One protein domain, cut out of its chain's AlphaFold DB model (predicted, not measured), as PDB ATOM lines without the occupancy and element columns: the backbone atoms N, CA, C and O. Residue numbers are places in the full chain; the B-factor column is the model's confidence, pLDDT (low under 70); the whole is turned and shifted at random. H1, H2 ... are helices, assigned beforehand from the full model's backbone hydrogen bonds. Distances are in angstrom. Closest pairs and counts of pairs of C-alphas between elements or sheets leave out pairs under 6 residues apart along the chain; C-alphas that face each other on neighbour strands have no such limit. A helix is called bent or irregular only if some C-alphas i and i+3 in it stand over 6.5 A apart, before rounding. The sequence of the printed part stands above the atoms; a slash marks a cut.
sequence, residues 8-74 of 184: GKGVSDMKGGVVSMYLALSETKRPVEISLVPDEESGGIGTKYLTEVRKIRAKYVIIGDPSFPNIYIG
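What this domain is: This is residues 8 to 74 of the 184 residues of the protein "Succinyl-diaminopimelate desuccinylase" of Saccharolobus solfataricus (UniProt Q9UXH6). With little regular structure, this domain sets a longer helix, H1, on one side and a short helix, H2, on the other, and much of what lies between them is unnamed chain. Residues 32 to 37 run back between the helices, and residues 54 to 74 wander past them as a long tail. The 67 printed residues include two named helices, H1 then H2, and no named strand; the class is all helix, though these hold only 25 residues. It is only just compact, close to loose, with a radius of gyration of the C-alphas of 12.9 A, and spans 33 by 32 by 21 A.

Where its parts are: H1, residues 11 to 26, measures 20.4 A from C-alpha 11 at (134.168, 140.379, 75.303) to C-alpha 26. It is irregular, but only just: C-alphas 13 and 16 are 6.8 A apart. H2, residues 45 to 53, measures 11.0 A and ends with C-alpha 53 at (124.500, 119.138, 94.009).

How they stand to each other: H1 and H2 are apart. Every O i to N i+4 pair is within hydrogen-bond range in H2, and 9 of 12 in H1.

The domain as a whole: The C-alphas farthest apart, of Lys 29 and Ser 42, are 34.3 A apart. The link from H1 to H2, 18 residues, is long; residues 26 to 31, of which 26 belongs to H1, stand free. The printed part has no cut, and no printed residue is under 70 in pLDDT.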
ATOM      1  N   GLY A   8     133.609 145.509  73.822       95.12
ATOM      2  CA  GLY A   8     132.284 145.300  74.397       95.12
ATOM      3  C   GLY A   8     132.348 144.705  75.800       95.12
ATOM      4  O   GLY A   8     133.351 144.106  76.197       95.12
ATOM      5  N   LYS A   9     131.260 144.853  76.562       93.56
ATOM      6  CA  LYS A   9     131.186 144.330  77.930       93.56
ATOM      7  C   LYS A   9     131.202 142.798  77.927       93.56
ATOM      8  O   LYS A   9     130.326 142.143  77.349       93.56
ATOM      9  N   GLY A  10     132.210 142.262  78.603       91.00
ATOM     10  CA  GLY A  10     132.476 140.839  78.742       91.00
ATOM     11  C   GLY A  10     133.055 140.162  77.501       91.00
ATOM     12  O   GLY A  10     133.057 138.940  77.428       91.00
ATOM     13  N   VAL A  11     133.526 140.933  76.510       94.38
ATOM     14  CA  VAL A  11     134.168 140.379  75.303       94.38
ATOM     15  C   VAL A  11     135.402 139.548  75.653       94.38
ATOM     16  O   VAL A  11     135.599 138.501  75.051       94.38
ATOM     17  N   SER A  12     136.199 139.976  76.635       91.12
ATOM     18  CA  SER A  12     137.312 139.180  77.164       91.12
ATOM     19  C   SER A  12     136.829 138.253  78.283       91.12
ATOM     20  O   SER A  12     136.870 137.039  78.110       91.12
ATOM     21  N   ASP A  13     136.284 138.827  79.358       91.88
ATOM     22  CA  ASP A  13     135.819 138.113  80.549       91.88
ATOM     23  C   ASP A  13     134.281 137.953  80.582       91.88
ATOM     24  O   ASP A  13     133.547 138.917  80.785       91.88
ATOM     25  N   MET A  14     133.699 136.785  80.305       91.31
ATOM     26  CA  MET A  14     134.321 135.574  79.749       91.31
ATOM     27  C   MET A  14     133.709 135.161  78.397       91.31
ATOM     28  O   MET A  14     133.880 134.027  77.944       91.31
ATOM     29  N   LYS A  15     132.960 136.050  77.716       93.62
ATOM     30  CA  LYS A  15     132.214 135.686  76.489       93.62
ATOM     31  C   LYS A  15     133.140 135.274  75.345       93.62
ATOM     32  O   LYS A  15     132.776 134.389  74.577       93.62
ATOM     33  N   GLY A  16     134.327 135.870  75.238       93.19
ATOM     34  CA  GLY A  16     135.332 135.467  74.252       93.19
ATOM     35  C   GLY A  16     135.793 134.024  74.456       93.19
ATOM     36  O   GLY A  16     135.875 133.262  73.491       93.19
ATOM     37  N   GLY A  17     135.997 133.614  75.712       92.19
ATOM     38  CA  GLY A  17     136.288 132.228  76.073       92.19
ATOM     39  C   GLY A  17     135.146 131.278  75.712       92.19
ATOM     40  O   GLY A  17     135.384 130.235  75.109       92.19
ATOM     41  N   VAL A  18     133.896 131.664  76.000       92.75
ATOM     42  CA  VAL A  18     132.701 130.879  75.631       92.75
ATOM     43  C   VAL A  18     132.622 130.649  74.120       92.75
ATOM     44  O   VAL A  18     132.446 129.509  73.690       92.75
ATOM     45  N   VAL A  19     132.787 131.702  73.312       92.44
ATOM     46  CA  VAL A  19     132.769 131.592  71.842       92.44
ATOM     47  C   VAL A  19     133.913 130.705  71.349       92.44
ATOM     48  O   VAL A  19     133.689 129.825  70.523       92.44
ATOM     49  N   SER A  20     135.119 130.881  71.893       91.31
ATOM     50  CA  SER A  20     136.296 130.087  71.513       91.31
ATOM     51  C   SER A  20     136.104 128.597  71.810       91.31
ATOM     52  O   SER A  20     136.375 127.753  70.958       91.31
ATOM     53  N   MET A  21     135.573 128.261  72.992       91.44
ATOM     54  CA  MET A  21     135.258 126.879  73.358       91.44
ATOM     55  C   MET A  21     134.161 126.295  72.467       91.44
ATOM     56  O   MET A  21     134.293 125.163  72.013       91.44
ATOM     57  N   TYR A  22     133.104 127.056  72.170       90.38
ATOM     58  CA  TYR A  22     132.030 126.596  71.289       90.38
ATOM     59  C   TYR A  22     132.540 126.258  69.879       90.38
ATOM     60  O   TYR A  22     132.212 125.200  69.344       90.38
ATOM     61  N   LEU A  23     133.395 127.112  69.304       91.50
ATOM     62  CA  LEU A  23     134.012 126.864  67.999       91.50
ATOM     63  C   LEU A  23     134.901 125.615  68.023       91.50
ATOM     64  O   LEU A  23     134.738 124.743  67.175       91.50
ATOM     65  N   ALA A  24     135.760 125.462  69.034       90.19
ATOM     66  CA  ALA A  24     136.612 124.277  69.171       90.19
ATOM     67  C   ALA A  24     135.803 122.970  69.288       90.19
ATOM     68  O   ALA A  24     136.226 121.913  68.820       90.19
ATOM     69  N   LEU A  25     134.617 123.033  69.899       89.00
ATOM     70  CA  LEU A  25     133.738 121.876  70.034       89.00
ATOM     71  C   LEU A  25     133.060 121.475  68.729       89.00
ATOM     72  O   LEU A  25     132.792 120.292  68.538       89.00
ATOM     73  N   SER A  26     132.830 122.419  67.817       87.62
ATOM     74  CA  SER A  26     132.292 122.096  66.491       87.62
ATOM     75  C   SER A  26     133.240 121.220  65.656       87.62
ATOM     76  O   SER A  26     132.795 120.518  64.751       87.62
ATOM     77  N   GLU A  27     134.528 121.193  66.011       90.62
ATOM     78  CA  GLU A  27     135.568 120.434  65.311       90.62
ATOM     79  C   GLU A  27     135.993 119.151  66.048       90.62
ATOM     80  O   GLU A  27     136.730 118.326  65.501       90.62
ATOM     81  N   THR A  28     135.531 118.934  67.287       87.81
ATOM     82  CA  THR A  28     135.928 117.766  68.085       87.81
ATOM     83  C   THR A  28     134.934 116.616  67.975       87.81
ATOM     84  O   THR A  28     133.722 116.795  67.996       87.81
ATOM     85  N   LYS A  29     135.457 115.386  67.936       88.25
ATOM     86  CA  LYS A  29     134.659 114.146  68.037       88.25
ATOM     87  C   LYS A  29     134.696 113.523  69.433       88.25
ATOM     88  O   LYS A  29     134.149 112.443  69.647       88.25
ATOM     89  N   ARG A  30     135.403 114.150  70.379       86.00
ATOM     90  CA  ARG A  30     135.506 113.645  71.752       86.00
ATOM     91  C   ARG A  30     134.206 113.913  72.516       86.00
ATOM     92  O   ARG A  30     133.594 114.952  72.296       86.00
ATOM     93  N   PRO A  31     133.805 113.028  73.445       85.12
ATOM     94  CA  PRO A  31     132.705 113.325  74.352       85.12
ATOM     95  C   PRO A  31     133.139 114.457  75.289       85.12
ATOM     96  O   PRO A  31     134.039 114.277  76.113       85.12
ATOM     97  N   VAL A  32     132.525 115.629  75.137       88.06
ATOM     98  CA  VAL A  32     132.777 116.801  75.981       88.06
ATOM     99  C   VAL A  32     131.465 117.266  76.593       88.06
ATOM    100  O   VAL A  32     130.429 117.286  75.933       88.06
ATOM    101  N   GLU A  33     131.521 117.646  77.863       87.81
ATOM    102  CA  GLU A  33     130.428 118.319  78.553       87.81
ATOM    103  C   GLU A  33     130.736 119.817  78.623       87.81
ATOM    104  O   GLU A  33     131.830 120.204  79.040       87.81
ATOM    105  N   ILE A  34     129.776 120.658  78.231       89.19
ATOM    106  CA  ILE A  34     129.860 122.108  78.414       89.19
ATOM    107  C   ILE A  34     129.019 122.490  79.621       89.19
ATOM    108  O   ILE A  34     127.825 122.198  79.674       89.19
ATOM    109  N   SER A  35     129.632 123.215  80.549       90.44
ATOM    110  CA  SER A  35     128.953 123.809  81.691       90.44
ATOM    111  C   SER A  35     129.096 125.327  81.635       90.44
ATOM    112  O   SER A  35     130.180 125.858  81.865       90.44
ATOM    113  N   LEU A  36     127.999 126.023  81.331       91.06
ATOM    114  CA  LEU A  36     127.902 127.478  81.442       91.06
ATOM    115  C   LEU A  36     127.223 127.805  82.768       91.06
ATOM    116  O   LEU A  36     126.080 127.413  83.003       91.06
ATOM    117  N   VAL A  37     127.949 128.486  83.645       90.19
ATOM    118  CA  VAL A  37     127.530 128.742  85.022       90.19
ATOM    119  C   VAL A  37     127.351 130.235  85.250       90.19
ATOM    120  O   VAL A  37     128.199 131.016  84.823       90.19
ATOM    121  N   PRO A  38     126.263 130.655  85.912       89.44
ATOM    122  CA  PRO A  38     126.124 132.036  86.332       89.44
ATOM    123  C   PRO A  38     126.984 132.317  87.567       89.44
ATOM    124  O   PRO A  38     127.370 131.403  88.307       89.44
ATOM    125  N   ASP A  39     127.146 133.612  87.831       88.31
ATOM    126  CA  ASP A  39     127.542 134.141  89.135       88.31
ATOM    127  C   ASP A  39     128.977 133.810  89.572       88.31
ATOM    128  O   ASP A  39     129.243 133.652  90.758       88.31
ATOM    129  N   GLU A  40     129.914 133.689  88.627       85.62
ATOM    130  CA  GLU A  40     131.348 133.578  88.937       85.62
ATOM    131  C   GLU A  40     131.809 134.796  89.763       85.62
ATOM    132  O   GLU A  40     132.259 134.626  90.900       85.62
ATOM    133  N   GLU A  41     131.510 136.007  89.276       78.19
ATOM    134  CA  GLU A  41     131.946 137.278  89.871       78.19
ATOM    135  C   GLU A  41     131.398 137.533  91.295       78.19
ATOM    136  O   GLU A  41     132.028 138.245  92.084       78.19
ATOM    137  N   SER A  42     130.246 136.948  91.659       79.00
ATOM    138  CA  SER A  42     129.574 137.201  92.952       79.00
ATOM    139  C   SER A  42     129.611 136.032  93.940       79.00
ATOM    140  O   SER A  42     128.971 136.095  94.991       79.00
ATOM    141  N   GLY A  43     130.421 134.999  93.682       74.81
ATOM    142  CA  GLY A  43     130.677 133.935  94.663       74.81
ATOM    143  C   GLY A  43     130.643 132.509  94.120       74.81
ATOM    144  O   GLY A  43     130.786 131.559  94.893       74.81
ATOM    145  N   GLY A  44     130.469 132.335  92.813       83.19
ATOM    146  CA  GLY A  44     130.547 131.048  92.132       83.19
ATOM    147  C   GLY A  44     129.392 130.104  92.452       83.19
ATOM    148  O   GLY A  44     129.600 128.888  92.492       83.19
ATOM    149  N   ILE A  45     128.177 130.615  92.690       87.31
ATOM    150  CA  ILE A  45     127.024 129.787  93.090       87.31
ATOM    151  C   ILE A  45     126.705 128.719  92.034       87.31
ATOM    152  O   ILE A  45     126.511 127.552  92.385       87.31
ATOM    153  N   GLY A  46     126.703 129.073  90.744       88.44
ATOM    154  CA  GLY A  46     126.439 128.114  89.664       88.44
ATOM    155  C   GLY A  46     127.469 126.984  89.636       88.44
ATOM    156  O   GLY A  46     127.139 125.797  89.600       88.44
ATOM    157  N   THR A  47     128.734 127.358  89.767       89.00
ATOM    158  CA  THR A  47     129.869 126.443  89.866       89.00
ATOM    159  C   THR A  47     129.772 125.515  91.082       89.00
ATOM    160  O   THR A  47     130.061 124.319  90.975       89.00
ATOM    161  N   LYS A  48     129.336 126.047  92.229       88.25
ATOM    162  CA  LYS A  48     129.116 125.293  93.468       88.25
ATOM    163  C   LYS A  48     127.987 124.276  93.309       88.25
ATOM    164  O   LYS A  48     128.161 123.115  93.676       88.25
ATOM    165  N   TYR A  49     126.878 124.672  92.680       91.44
ATOM    166  CA  TYR A  49     125.754 123.785  92.374       91.44
ATOM    167  C   TYR A  49     126.187 122.582  91.520       91.44
ATOM    168  O   TYR A  49     125.858 121.439  91.849       91.44
ATOM    169  N   LEU A  50     126.985 122.806  90.469       90.94
ATOM    170  CA  LEU A  50     127.486 121.712  89.629       90.94
ATOM    171  C   LEU A  50     128.327 120.700  90.417       90.94
ATOM    172  O   LEU A  50     128.194 119.489  90.226       90.94
ATOM    173  N   THR A  51     129.185 121.172  91.323       89.12
ATOM    174  CA  THR A  51     130.082 120.279  92.067       89.12
ATOM    175  C   THR A  51     129.446 119.621  93.280       89.12
ATOM    176  O   THR A  51     129.731 118.456  93.547       89.12
ATOM    177  N   GLU A  52     128.599 120.330  94.022       90.75
ATOM    178  CA  GLU A  52     128.058 119.842  95.296       90.75
ATOM    179  C   GLU A  52     126.708 119.143  95.121       90.75
ATOM    180  O   GLU A  52     126.464 118.106  95.741       90.75
ATOM    181  N   VAL A  53     125.854 119.665  94.233       93.50
ATOM    182  CA  VAL A  53     124.500 119.138  94.009       93.50
ATOM    183  C   VAL A  53     124.493 118.144  92.856       93.50
ATOM    184  O   VAL A  53     124.113 116.989  93.040       93.50
ATOM    185  N   ARG A  54     124.954 118.561  91.669       92.44
ATOM    186  CA  ARG A  54     125.004 117.684  90.482       92.44
ATOM    187  C   ARG A  54     126.147 116.676  90.538       92.44
ATOM    188  O   ARG A  54     126.109 115.689  89.811       92.44
ATOM    189  N   LYS A  55     127.134 116.907  91.412       90.56
ATOM    190  CA  LYS A  55     128.278 116.016  91.663       90.56
ATOM    191  C   LYS A  55     129.005 115.615  90.379       90.56
ATOM    192  O   LYS A  55     129.428 114.468  90.240       90.56
ATOM    193  N   ILE A  56     129.157 116.558  89.448       87.06
ATOM    194  CA  ILE A  56     129.806 116.311  88.157       87.06
ATOM    195  C   ILE A  56     131.269 115.920  88.386       87.06
ATOM    196  O   ILE A  56     131.992 116.551  89.164       87.06
ATOM    197  N   ARG A  57     131.714 114.851  87.718       82.44
ATOM    198  CA  ARG A  57     133.071 114.302  87.847       82.44
ATOM    199  C   ARG A  57     133.743 114.179  86.486       82.44
ATOM    200  O   ARG A  57     133.787 113.105  85.902       82.44
ATOM    201  N   ALA A  58     134.332 115.273  86.020       84.38
ATOM    202  CA  ALA A  58     135.227 115.245  84.868       84.38
ATOM    203  C   ALA A  58     136.656 114.832  85.275       84.38
ATOM    204  O   ALA A  58     137.120 115.168  86.375       84.38
ATOM    205  N   LYS A  59     137.362 114.118  84.384       86.19
ATOM    206  CA  LYS A  59     138.792 113.790  84.548       86.19
ATOM    207  C   LYS A  59     139.669 115.032  84.369       86.19
ATOM    208  O   LYS A  59     140.594 115.232  85.146       86.19
ATOM    209  N   TYR A  60     139.315 115.877  83.404       86.88
ATOM    210  CA  TYR A  60     139.973 117.146  83.107       86.88
ATOM    211  C   TYR A  60     138.931 118.256  82.999       86.88
ATOM    212  O   TYR A  60     137.787 117.990  82.634       86.88
ATOM    213  N   VAL A  61     139.325 119.483  83.333       89.50
ATOM    214  CA  VAL A  61     138.481 120.678  83.237       89.50
ATOM    215  C   VAL A  61     139.295 121.767  82.552       89.50
ATOM    216  O   VAL A  61     140.440 121.994  82.929       89.50
ATOM    217  N   ILE A  62     138.695 122.419  81.559       89.38
ATOM    218  CA  ILE A  62     139.240 123.604  80.895       89.38
ATOM    219  C   ILE A  62     138.326 124.768  81.272       89.38
ATOM    220  O   ILE A  62     137.105 124.638  81.177       89.38
ATOM    221  N   ILE A  63     138.908 125.874  81.729       89.62
ATOM    222  CA  ILE A  63     138.189 127.103  82.076       89.62
ATOM    223  C   ILE A  63     138.561 128.154  81.032       89.62
ATOM    224  O   ILE A  63     139.733 128.307  80.701       89.62
ATOM    225  N   GLY A  64     137.560 128.844  80.489       88.88
ATOM    226  CA  GLY A  64     137.724 129.822  79.411       88.88
ATOM    227  C   GLY A  64     138.155 131.215  79.855       88.88
ATOM    228  O   GLY A  64     137.777 132.176  79.186       88.88
ATOM    229  N   ASP A  65     138.872 131.333  80.970       87.44
ATOM    230  CA  ASP A  65     139.281 132.631  81.503       87.44
ATOM    231  C   ASP A  65     140.343 133.284  80.607       87.44
ATOM    232  O   ASP A  65     141.199 132.597  80.024       87.44
ATOM    233  N   PRO A  66     140.319 134.622  80.481       88.06
ATOM    234  CA  PRO A  66     141.265 135.338  79.642       88.06
ATOM    235  C   PRO A  66     142.692 135.191  80.187       88.06
ATOM    236  O   PRO A  66     143.055 135.771  81.205       88.06
ATOM    237  N   SER A  67     143.514 134.410  79.484       85.56
ATOM    238  CA  SER A  67     144.885 134.074  79.898       85.56
ATOM    239  C   SER A  67     145.927 134.205  78.783       85.56
ATOM    240  O   SER A  67     147.118 134.036  79.035       85.56
ATOM    241  N   PHE A  68     145.503 134.560  77.564       82.81
ATOM    242  CA  PHE A  68     146.382 134.676  76.401       82.81
ATOM    243  C   PHE A  68     147.573 135.624  76.662       82.81
ATOM    244  O   PHE A  68     147.364 136.724  77.180       82.81
ATOM    245  N   PRO A  69     148.806 135.248  76.263       86.38
ATOM    246  CA  PRO A  69     149.181 134.048  75.495       86.38
ATOM    247  C   PRO A  69     149.498 132.806  76.346       86.38
ATOM    248  O   PRO A  69     149.962 131.801  75.812       86.38
ATOM    249  N   ASN A  70     149.282 132.865  77.658       89.62
ATOM    250  CA  ASN A  70     149.719 131.842  78.598       89.62
ATOM    251  C   ASN A  70     148.630 130.799  78.880       89.62
ATOM    252  O   ASN A  70     147.438 131.042  78.703       89.62
ATOM    253  N   ILE A  71     149.058 129.638  79.378       87.06
ATOM    254  CA  ILE A  71     148.182 128.598  79.924       87.06
ATOM    255  C   ILE A  71     148.522 128.439  81.402       87.06
ATOM    256  O   ILE A  71     149.675 128.180  81.749       87.06
ATOM    257  N   TYR A  72     147.519 128.572  82.268       85.44
ATOM    258  CA  TYR A  72     147.677 128.406  83.711       85.44
ATOM    259  C   TYR A  72     147.131 127.054  84.171       85.44
ATOM    260  O   TYR A  72     146.049 126.629  83.764       85.44
ATOM    261  N   ILE A  73     147.882 126.376  85.041       84.12
ATOM    262  CA  ILE A  73     147.484 125.103  85.649       84.12
ATOM    263  C   ILE A  73     147.086 125.386  87.100       84.12
ATOM    264  O   ILE A  73     147.909 125.332  88.010       84.12
ATOM    265  N   GLY A  74     145.808 125.712  87.296       78.00
ATOM    266  CA  GLY A  74     145.235 126.008  88.609       78.00
ATOM    267  C   GLY A  74     145.288 127.487  89.001       78.00
ATOM    268  O   GLY A  74     145.914 128.312  88.343       78.00
TER     269      GLY A  74